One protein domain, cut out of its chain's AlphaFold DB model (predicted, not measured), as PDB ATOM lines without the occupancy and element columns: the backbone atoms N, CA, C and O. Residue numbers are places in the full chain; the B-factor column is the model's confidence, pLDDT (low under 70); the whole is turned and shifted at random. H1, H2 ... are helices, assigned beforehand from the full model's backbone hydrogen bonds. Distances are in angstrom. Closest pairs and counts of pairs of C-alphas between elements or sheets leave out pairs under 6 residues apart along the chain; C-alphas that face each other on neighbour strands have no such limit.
ATOM      1  N   ARG A 115      58.605 -38.643  38.030       58.66
ATOM      2  CA  ARG A 115      58.893 -37.303  38.533       58.66
ATOM      3  C   ARG A 115      59.523 -36.511  37.398       58.66
ATOM      4  O   ARG A 115      60.557 -36.919  36.873       58.66
ATOM      5  N   SER A 116      58.890 -35.408  37.000       55.31
ATOM      6  CA  SER A 116      59.475 -34.506  36.004       55.31
ATOM      7  C   SER A 116      60.843 -34.020  36.487       55.31
ATOM      8  O   SER A 116      60.956 -33.613  37.647       55.31
ATOM      9  N   PRO A 117      61.880 -34.049  35.631       56.06
ATOM     10  CA  PRO A 117      63.172 -33.482  35.981       56.06
ATOM     11  C   PRO A 117      63.016 -31.972  36.223       56.06
ATOM     12  O   PRO A 117      62.331 -31.299  35.443       56.06
ATOM     13  N   PRO A 118      63.616 -31.419  37.291       56.97
ATOM     14  CA  PRO A 118      63.598 -29.984  37.510       56.97
ATOM     15  C   PRO A 118      64.359 -29.283  36.370       56.97
ATOM     16  O   PRO A 118      65.408 -29.769  35.940       56.97
ATOM     17  N   PRO A 119      63.859 -28.149  35.860       51.78
ATOM     18  CA  PRO A 119      64.533 -27.400  34.810       51.78
ATOM     19  C   PRO A 119      65.851 -26.814  35.334       51.78
ATOM     20  O   PRO A 119      65.871 -25.838  36.079       51.78
ATOM     21  N   CYS A 120      66.972 -27.414  34.926       56.91
ATOM     22  CA  CYS A 120      68.323 -27.032  35.354       56.91
ATOM     23  C   CYS A 120      68.803 -25.671  34.806       56.91
ATOM     24  O   CYS A 120      69.860 -25.191  35.205       56.91
ATOM     25  N   SER A 121      68.071 -25.044  33.880       50.66
ATOM     26  CA  SER A 121      68.541 -23.882  33.112       50.66
ATOM     27  C   SER A 121      68.281 -22.511  33.752       50.66
ATOM     28  O   SER A 121      68.753 -21.506  33.228       50.66
ATOM     29  N   ALA A 122      67.589 -22.427  34.893       54.50
ATOM     30  CA  ALA A 122      67.133 -21.148  35.457       54.50
ATOM     31  C   ALA A 122      68.212 -20.300  36.181       54.50
ATOM     32  O   ALA A 122      67.881 -19.268  36.759       54.50
ATOM     33  N   ALA A 123      69.486 -20.712  36.196       57.69
ATOM     34  CA  ALA A 123      70.493 -20.149  37.109       57.69
ATOM     35  C   ALA A 123      71.530 -19.191  36.484       57.69
ATOM     36  O   ALA A 123      72.354 -18.641  37.219       57.69
ATOM     37  N   PHE A 124      71.529 -18.974  35.166       54.34
ATOM     38  CA  PHE A 124      72.552 -18.150  34.513       54.34
ATOM     39  C   PHE A 124      72.126 -16.682  34.438       54.34
ATOM     40  O   PHE A 124      71.188 -16.342  33.728       54.34
ATOM     41  N   GLY A 125      72.828 -15.806  35.159       56.25
ATOM     42  CA  GLY A 125      72.684 -14.360  34.972       56.25
ATOM     43  C   GLY A 125      73.192 -13.519  36.135       56.25
ATOM     44  O   GLY A 125      73.854 -12.522  35.899       56.25
ATOM     45  N   ASN A 126      72.937 -13.917  37.390       63.25
ATOM     46  CA  ASN A 126      73.370 -13.130  38.549       63.25
ATOM     47  C   ASN A 126      73.361 -13.942  39.859       63.25
ATOM     48  O   ASN A 126      72.307 -14.403  40.294       63.25
ATOM     49  N   LEU A 127      74.520 -14.075  40.518       67.75
ATOM     50  CA  LEU A 127      74.697 -14.864  41.752       67.75
ATOM     51  C   LEU A 127      73.688 -14.495  42.871       67.75
ATOM     52  O   LEU A 127      72.991 -15.389  43.356       67.75
ATOM     53  N   PRO A 128      73.538 -13.211  43.267       68.88
ATOM     54  CA  PRO A 128      72.530 -12.789  44.244       68.88
ATOM     55  C   PRO A 128      71.082 -12.989  43.775       68.88
ATOM     56  O   PRO A 128      70.222 -13.314  44.591       68.88
ATOM     57  N   GLY A 129      70.796 -12.832  42.479       70.06
ATOM     58  CA  GLY A 129      69.447 -13.023  41.935       70.06
ATOM     59  C   GLY A 129      68.974 -14.475  42.053       70.06
ATOM     60  O   GLY A 129      67.854 -14.730  42.498       70.06
ATOM     61  N   THR A 130      69.858 -15.423  41.738       74.06
ATOM     62  CA  THR A 130      69.584 -16.863  41.835       74.06
ATOM     63  C   THR A 130      69.369 -17.307  43.285       74.06
ATOM     64  O   THR A 130      68.485 -18.118  43.560       74.06
ATOM     65  N   MET A 131      70.116 -16.736  44.236       75.06
ATOM     66  CA  MET A 131      69.944 -17.012  45.667       75.06
ATOM     67  C   MET A 131      68.553 -16.615  46.178       75.06
ATOM     68  O   MET A 131      67.889 -17.410  46.844       75.06
ATOM     69  N   VAL A 132      68.090 -15.405  45.845       78.25
ATOM     70  CA  VAL A 132      66.766 -14.917  46.270       78.25
ATOM     71  C   VAL A 132      65.647 -15.746  45.637       78.25
ATOM     72  O   VAL A 132      64.699 -16.119  46.326       78.25
ATOM     73  N   ALA A 133      65.776 -16.090  44.352       76.06
ATOM     74  CA  ALA A 133      64.805 -16.929  43.654       76.06
ATOM     75  C   ALA A 133      64.696 -18.333  44.276       76.06
ATOM     76  O   ALA A 133      63.587 -18.810  44.507       76.06
ATOM     77  N   GLY A 134      65.825 -18.973  44.608       77.56
ATOM     78  CA  GLY A 134      65.837 -20.292  45.247       77.56
ATOM     79  C   GLY A 134      65.140 -20.303  46.611       77.56
ATOM     80  O   GLY A 134      64.320 -21.181  46.880       77.56
ATOM     81  N   VAL A 135      65.398 -19.293  47.448       79.88
ATOM     82  CA  VAL A 135      64.735 -19.149  48.757       79.88
ATOM     83  C   VAL A 135      63.237 -18.883  48.595       79.88
ATOM     84  O   VAL A 135      62.428 -19.509  49.278       79.88
ATOM     85  N   ALA A 136      62.848 -17.999  47.671       81.75
ATOM     86  CA  ALA A 136      61.444 -17.693  47.410       81.75
ATOM     87  C   ALA A 136      60.669 -18.928  46.923       81.75
ATOM     88  O   ALA A 136      59.610 -19.242  47.465       81.75
ATOM     89  N   ILE A 137      61.217 -19.670  45.954       80.81
ATOM     90  CA  ILE A 137      60.598 -20.896  45.430       80.81
ATOM     91  C   ILE A 137      60.498 -21.963  46.528       80.81
ATOM     92  O   ILE A 137      59.441 -22.571  46.687       80.81
ATOM     93  N   GLY A 138      61.551 -22.156  47.331       78.12
ATOM     94  CA  GLY A 138      61.553 -23.125  48.432       78.12
ATOM     95  C   GLY A 138      60.531 -22.807  49.531       78.12
ATOM     96  O   GLY A 138      59.860 -23.710  50.039       78.12
ATOM     97  N   LEU A 139      60.353 -21.525  49.868       80.19
ATOM     98  CA  LEU A 139      59.310 -21.080  50.796       80.19
ATOM     99  C   LEU A 139      57.916 -21.347  50.223       80.19
ATOM    100  O   LEU A 139      57.092 -21.960  50.900       80.19
ATOM    101  N   VAL A 140      57.665 -20.957  48.970       80.81
ATOM    102  CA  VAL A 140      56.375 -21.202  48.304       80.81
ATOM    103  C   VAL A 140      56.062 -22.696  48.246       80.81
ATOM    104  O   VAL A 140      54.940 -23.093  48.556       80.81
ATOM    105  N   GLN A 141      57.046 -23.537  47.923       75.25
ATOM    106  CA  GLN A 141      56.903 -24.993  47.945       75.25
ATOM    107  C   GLN A 141      56.542 -25.510  49.341       75.25
ATOM    108  O   GLN A 141      55.624 -26.319  49.472       75.25
ATOM    109  N   SER A 142      57.223 -25.027  50.383       74.81
ATOM    110  CA  SER A 142      56.994 -25.456  51.769       74.81
ATOM    111  C   SER A 142      55.602 -25.064  52.274       74.81
ATOM    112  O   SER A 142      54.906 -25.886  52.868       74.81
ATOM    113  N   PHE A 143      55.158 -23.835  51.990       73.44
ATOM    114  CA  PHE A 143      53.809 -23.374  52.331       73.44
ATOM    115  C   PHE A 143      52.733 -24.104  51.520       73.44
ATOM    116  O   PHE A 143      51.717 -24.520  52.078       73.44
ATOM    117  N   SER A 144      52.969 -24.310  50.223       73.56
ATOM    118  CA  SER A 144      52.036 -25.008  49.338       73.56
ATOM    119  C   SER A 144      51.857 -26.470  49.744       73.56
ATOM    120  O   SER A 144      50.724 -26.930  49.804       73.56
ATOM    121  N   ALA A 145      52.930 -27.173  50.116       67.62
ATOM    122  CA  ALA A 145      52.853 -28.552  50.602       67.62
ATOM    123  C   ALA A 145      52.124 -28.684  51.955       67.62
ATOM    124  O   ALA A 145      51.586 -29.747  52.265       67.62
ATOM    125  N   GLY A 146      52.117 -27.622  52.771       67.69
ATOM    126  CA  GLY A 146      51.411 -27.586  54.055       67.69
ATOM    127  C   GLY A 146      49.906 -27.322  53.934       67.69
ATOM    128  O   GLY A 146      49.133 -27.872  54.717       67.69
ATOM    129  N   TYR A 147      49.490 -26.505  52.960       65.38
ATOM    130  CA  TYR A 147      48.091 -26.092  52.769       65.38
ATOM    131  C   TYR A 147      47.349 -26.872  51.674       65.38
ATOM    132  O   TYR A 147      46.133 -27.033  51.755       65.38
ATOM    133  N   VAL A 148      48.054 -27.350  50.645       61.62
ATOM    134  CA  VAL A 148      47.480 -27.985  49.452       61.62
ATOM    135  C   VAL A 148      48.134 -29.355  49.248       61.62
ATOM    136  O   VAL A 148      49.321 -29.542  49.494       61.62
ATOM    137  N   SER A 149      47.354 -30.351  48.817       67.38
ATOM    138  CA  SER A 149      47.864 -31.700  48.531       67.38
ATOM    139  C   SER A 149      49.099 -31.659  47.614       67.38
ATOM    140  O   SER A 149      49.091 -30.958  46.600       67.38
ATOM    141  N   SER A 150      50.128 -32.458  47.935       65.31
ATOM    142  CA  SER A 150      51.469 -32.456  47.309       65.31
ATOM    143  C   SER A 150      51.474 -32.517  45.776       65.31
ATOM    144  O   SER A 150      52.450 -32.111  45.149       65.31
ATOM    145  N   ARG A 151      50.402 -33.027  45.157       72.62
ATOM    146  CA  ARG A 151      50.268 -33.122  43.698       72.62
ATOM    147  C   ARG A 151      50.044 -31.762  43.030       72.62
ATOM    148  O   ARG A 151      50.518 -31.549  41.921       72.62
ATOM    149  N   TRP A 152      49.349 -30.847  43.704       75.44
ATOM    150  CA  TRP A 152      49.114 -29.487  43.212       75.44
ATOM    151  C   TRP A 152      50.326 -28.584  43.435       75.44
ATOM    152  O   TRP A 152      50.560 -27.679  42.642       75.44
ATOM    153  N   THR A 153      51.129 -28.857  44.467       74.56
ATOM    154  CA  THR A 153      52.349 -28.101  44.769       74.56
ATOM    155  C   THR A 153      53.331 -28.097  43.601       74.56
ATOM    156  O   THR A 153      53.795 -27.031  43.210       74.56
ATOM    157  N   GLU A 154      53.593 -29.253  42.986       76.88
ATOM    158  CA  GLU A 154      54.485 -29.350  41.818       76.88
ATOM    159  C   GLU A 154      53.954 -28.525  40.628       76.88
ATOM    160  O   GLU A 154      54.710 -27.794  39.993       76.88
ATOM    161  N   VAL A 155      52.638 -28.549  40.370       83.12
ATOM    162  CA  VAL A 155      52.010 -27.747  39.300       83.12
ATOM    163  C   VAL A 155      52.139 -26.247  39.576       83.12
ATOM    164  O   VAL A 155      52.467 -25.482  38.670       83.12
ATOM    165  N   ILE A 156      51.923 -25.822  40.823       81.19
ATOM    166  CA  ILE A 156      52.051 -24.420  41.240       81.19
ATOM    167  C   ILE A 156      53.499 -23.941  41.084       81.19
ATOM    168  O   ILE A 156      53.719 -22.835  40.599       81.19
ATOM    169  N   ILE A 157      54.488 -24.763  41.446       80.81
ATOM    170  CA  ILE A 157      55.913 -24.417  41.320       80.81
ATOM    171  C   ILE A 157      56.316 -24.296  39.852       80.81
ATOM    172  O   ILE A 157      56.949 -23.312  39.473       80.81
ATOM    173  N   PHE A 158      55.924 -25.258  39.014       80.56
ATOM    174  CA  PHE A 158      56.171 -25.183  37.575       80.56
ATOM    175  C   PHE A 158      55.504 -23.951  36.953       80.56
ATOM    176  O   PHE A 158      56.137 -23.237  36.177       80.56
ATOM    177  N   GLY A 159      54.258 -23.655  37.334       84.50
ATOM    178  CA  GLY A 159      53.553 -22.449  36.902       84.50
ATOM    179  C   GLY A 159      54.254 -21.167  37.353       84.50
ATOM    180  O   GLY A 159      54.419 -20.248  36.555       84.50
ATOM    181  N   LEU A 160      54.732 -21.121  38.601       82.12
ATOM    182  CA  LEU A 160      55.486 -19.991  39.137       82.12
ATOM    183  C   LEU A 160      56.793 -19.782  38.370       82.12
ATOM    184  O   LEU A 160      57.117 -18.649  38.041       82.12
ATOM    185  N   LEU A 161      57.520 -20.853  38.048       79.94
ATOM    186  CA  LEU A 161      58.750 -20.780  37.262       79.94
ATOM    187  C   LEU A 161      58.487 -20.203  35.864       79.94
ATOM    188  O   LEU A 161      59.202 -19.301  35.433       79.94
ATOM    189  N   ILE A 162      57.441 -20.680  35.181       82.56
ATOM    190  CA  ILE A 162      57.023 -20.153  33.875       82.56
ATOM    191  C   ILE A 162      56.630 -18.677  33.996       82.56
ATOM    192  O   ILE A 162      57.056 -17.867  33.178       82.56
ATOM    193  N   ALA A 163      55.868 -18.306  35.029       81.38
ATOM    194  CA  ALA A 163      55.487 -16.919  35.280       81.38
ATOM    195  C   ALA A 163      56.712 -16.028  35.535       81.38
ATOM    196  O   ALA A 163      56.775 -14.916  35.022       81.38
ATOM    197  N   LEU A 164      57.711 -16.516  36.274       75.88
ATOM    198  CA  LEU A 164      58.948 -15.788  36.560       75.88
ATOM    199  C   LEU A 164      59.774 -15.577  35.284       75.88
ATOM    200  O   LEU A 164      60.287 -14.481  35.060       75.88
ATOM    201  N   LEU A 165      59.819 -16.591  34.416       76.50
ATOM    202  CA  LEU A 165      60.428 -16.502  33.089       76.50
ATOM    203  C   LEU A 165      59.690 -15.508  32.180       76.50
ATOM    204  O   LEU A 165      60.331 -14.726  31.486       76.50
ATOM    205  N   ALA A 166      58.354 -15.519  32.200       79.38
ATOM    206  CA  ALA A 166      57.522 -14.636  31.384       79.38
ATOM    207  C   ALA A 166      57.575 -13.175  31.856       79.38
ATOM    208  O   ALA A 166      57.578 -12.259  31.038       79.38
ATOM    209  N   LEU A 167      57.632 -12.947  33.171       72.44
ATOM    210  CA  LEU A 167      57.665 -11.608  33.756       72.44
ATOM    211  C   LEU A 167      59.058 -10.975  33.682       72.44
ATOM    212  O   LEU A 167      59.147  -9.755  33.549       72.44
ATOM    213  N   ARG A 168      60.140 -11.765  33.775       67.81
ATOM    214  CA  ARG A 168      61.528 -11.277  33.685       67.81
ATOM    215  C   ARG A 168      62.498 -12.329  33.116       67.81
ATOM    216  O   ARG A 168      63.255 -12.933  33.879       67.81
ATOM    217  N   PRO A 169      62.573 -12.476  31.779       57.91
ATOM    218  CA  PRO A 169      63.474 -13.429  31.120       57.91
ATOM    219  C   PRO A 169      64.972 -13.111  31.302       57.91
ATOM    220  O   PRO A 169      65.812 -13.965  31.040       57.91
ATOM    221  N   THR A 170      65.322 -11.909  31.772       56.00
ATOM    222  CA  THR A 170      66.706 -11.432  31.970       56.00
ATOM    223  C   THR A 170      67.165 -11.383  33.436       56.00
ATOM    224  O   THR A 170      68.231 -10.849  33.736       56.00
ATOM    225  N   GLY A 171      66.406 -11.976  34.366       56.16
ATOM    226  CA  GLY A 171      66.772 -12.061  35.784       56.16
ATOM    227  C   GLY A 171      66.239 -10.909  36.650       56.16
ATOM    228  O   GLY A 171      65.854  -9.840  36.176       56.16
TER     229      GLY A 171
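What this domain is: This is residues 115 to 171 of the 181 residues of the protein "Branched-chain amino acid ABC transporter permease" of Actinomadura sp. BRA 177 (UniProt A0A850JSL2). Two helices make a helical hairpin shaped like a narrow V: H1 runs out, a tight turn follows at the closed end, and H2 folds back, with an unnamed stretch, residues 115 to 126, leading into H1. The printed part has 57 residues with two named helices, H1 then H2, and no named strand; the class is all helix. It is only just compact, close to loose, with a radius of gyration of the C-alphas of 11.8 A, and elongated, spanning 33 by 20 by 19 A.

How they stand to each other: Go past residues 115 to 126 to H1, residues 127 to 147, then over the tight link to H2, residues 150 to 167. They touch with residues 137 to 145 of H1 and 150 to 157 of H2 alone; the closest C-alphas, of Ser 144 and Thr 153, are 5.5 A apart. They run opposite ways at a shallow tilt of 33 degrees, only just short of steep. In H1 every O i to N i+4 pair is within hydrogen-bond range; in H2, 12 of 14 are.

Where its parts are: Find C-alpha 127 at (74.697, -14.864, 41.752), where H1 begins its 30.9 A. H2, 25.6 A long, ends at C-alpha 167, (57.665, -11.608, 33.756).

The domain as a whole: The C-alphas farthest apart, of Gly 125 and Ser 149, are 33.2 A apart. The printed part has no cut. Look for pLDDT under 70 at residues 115 to 128, 145 to 150 and 168 to 171.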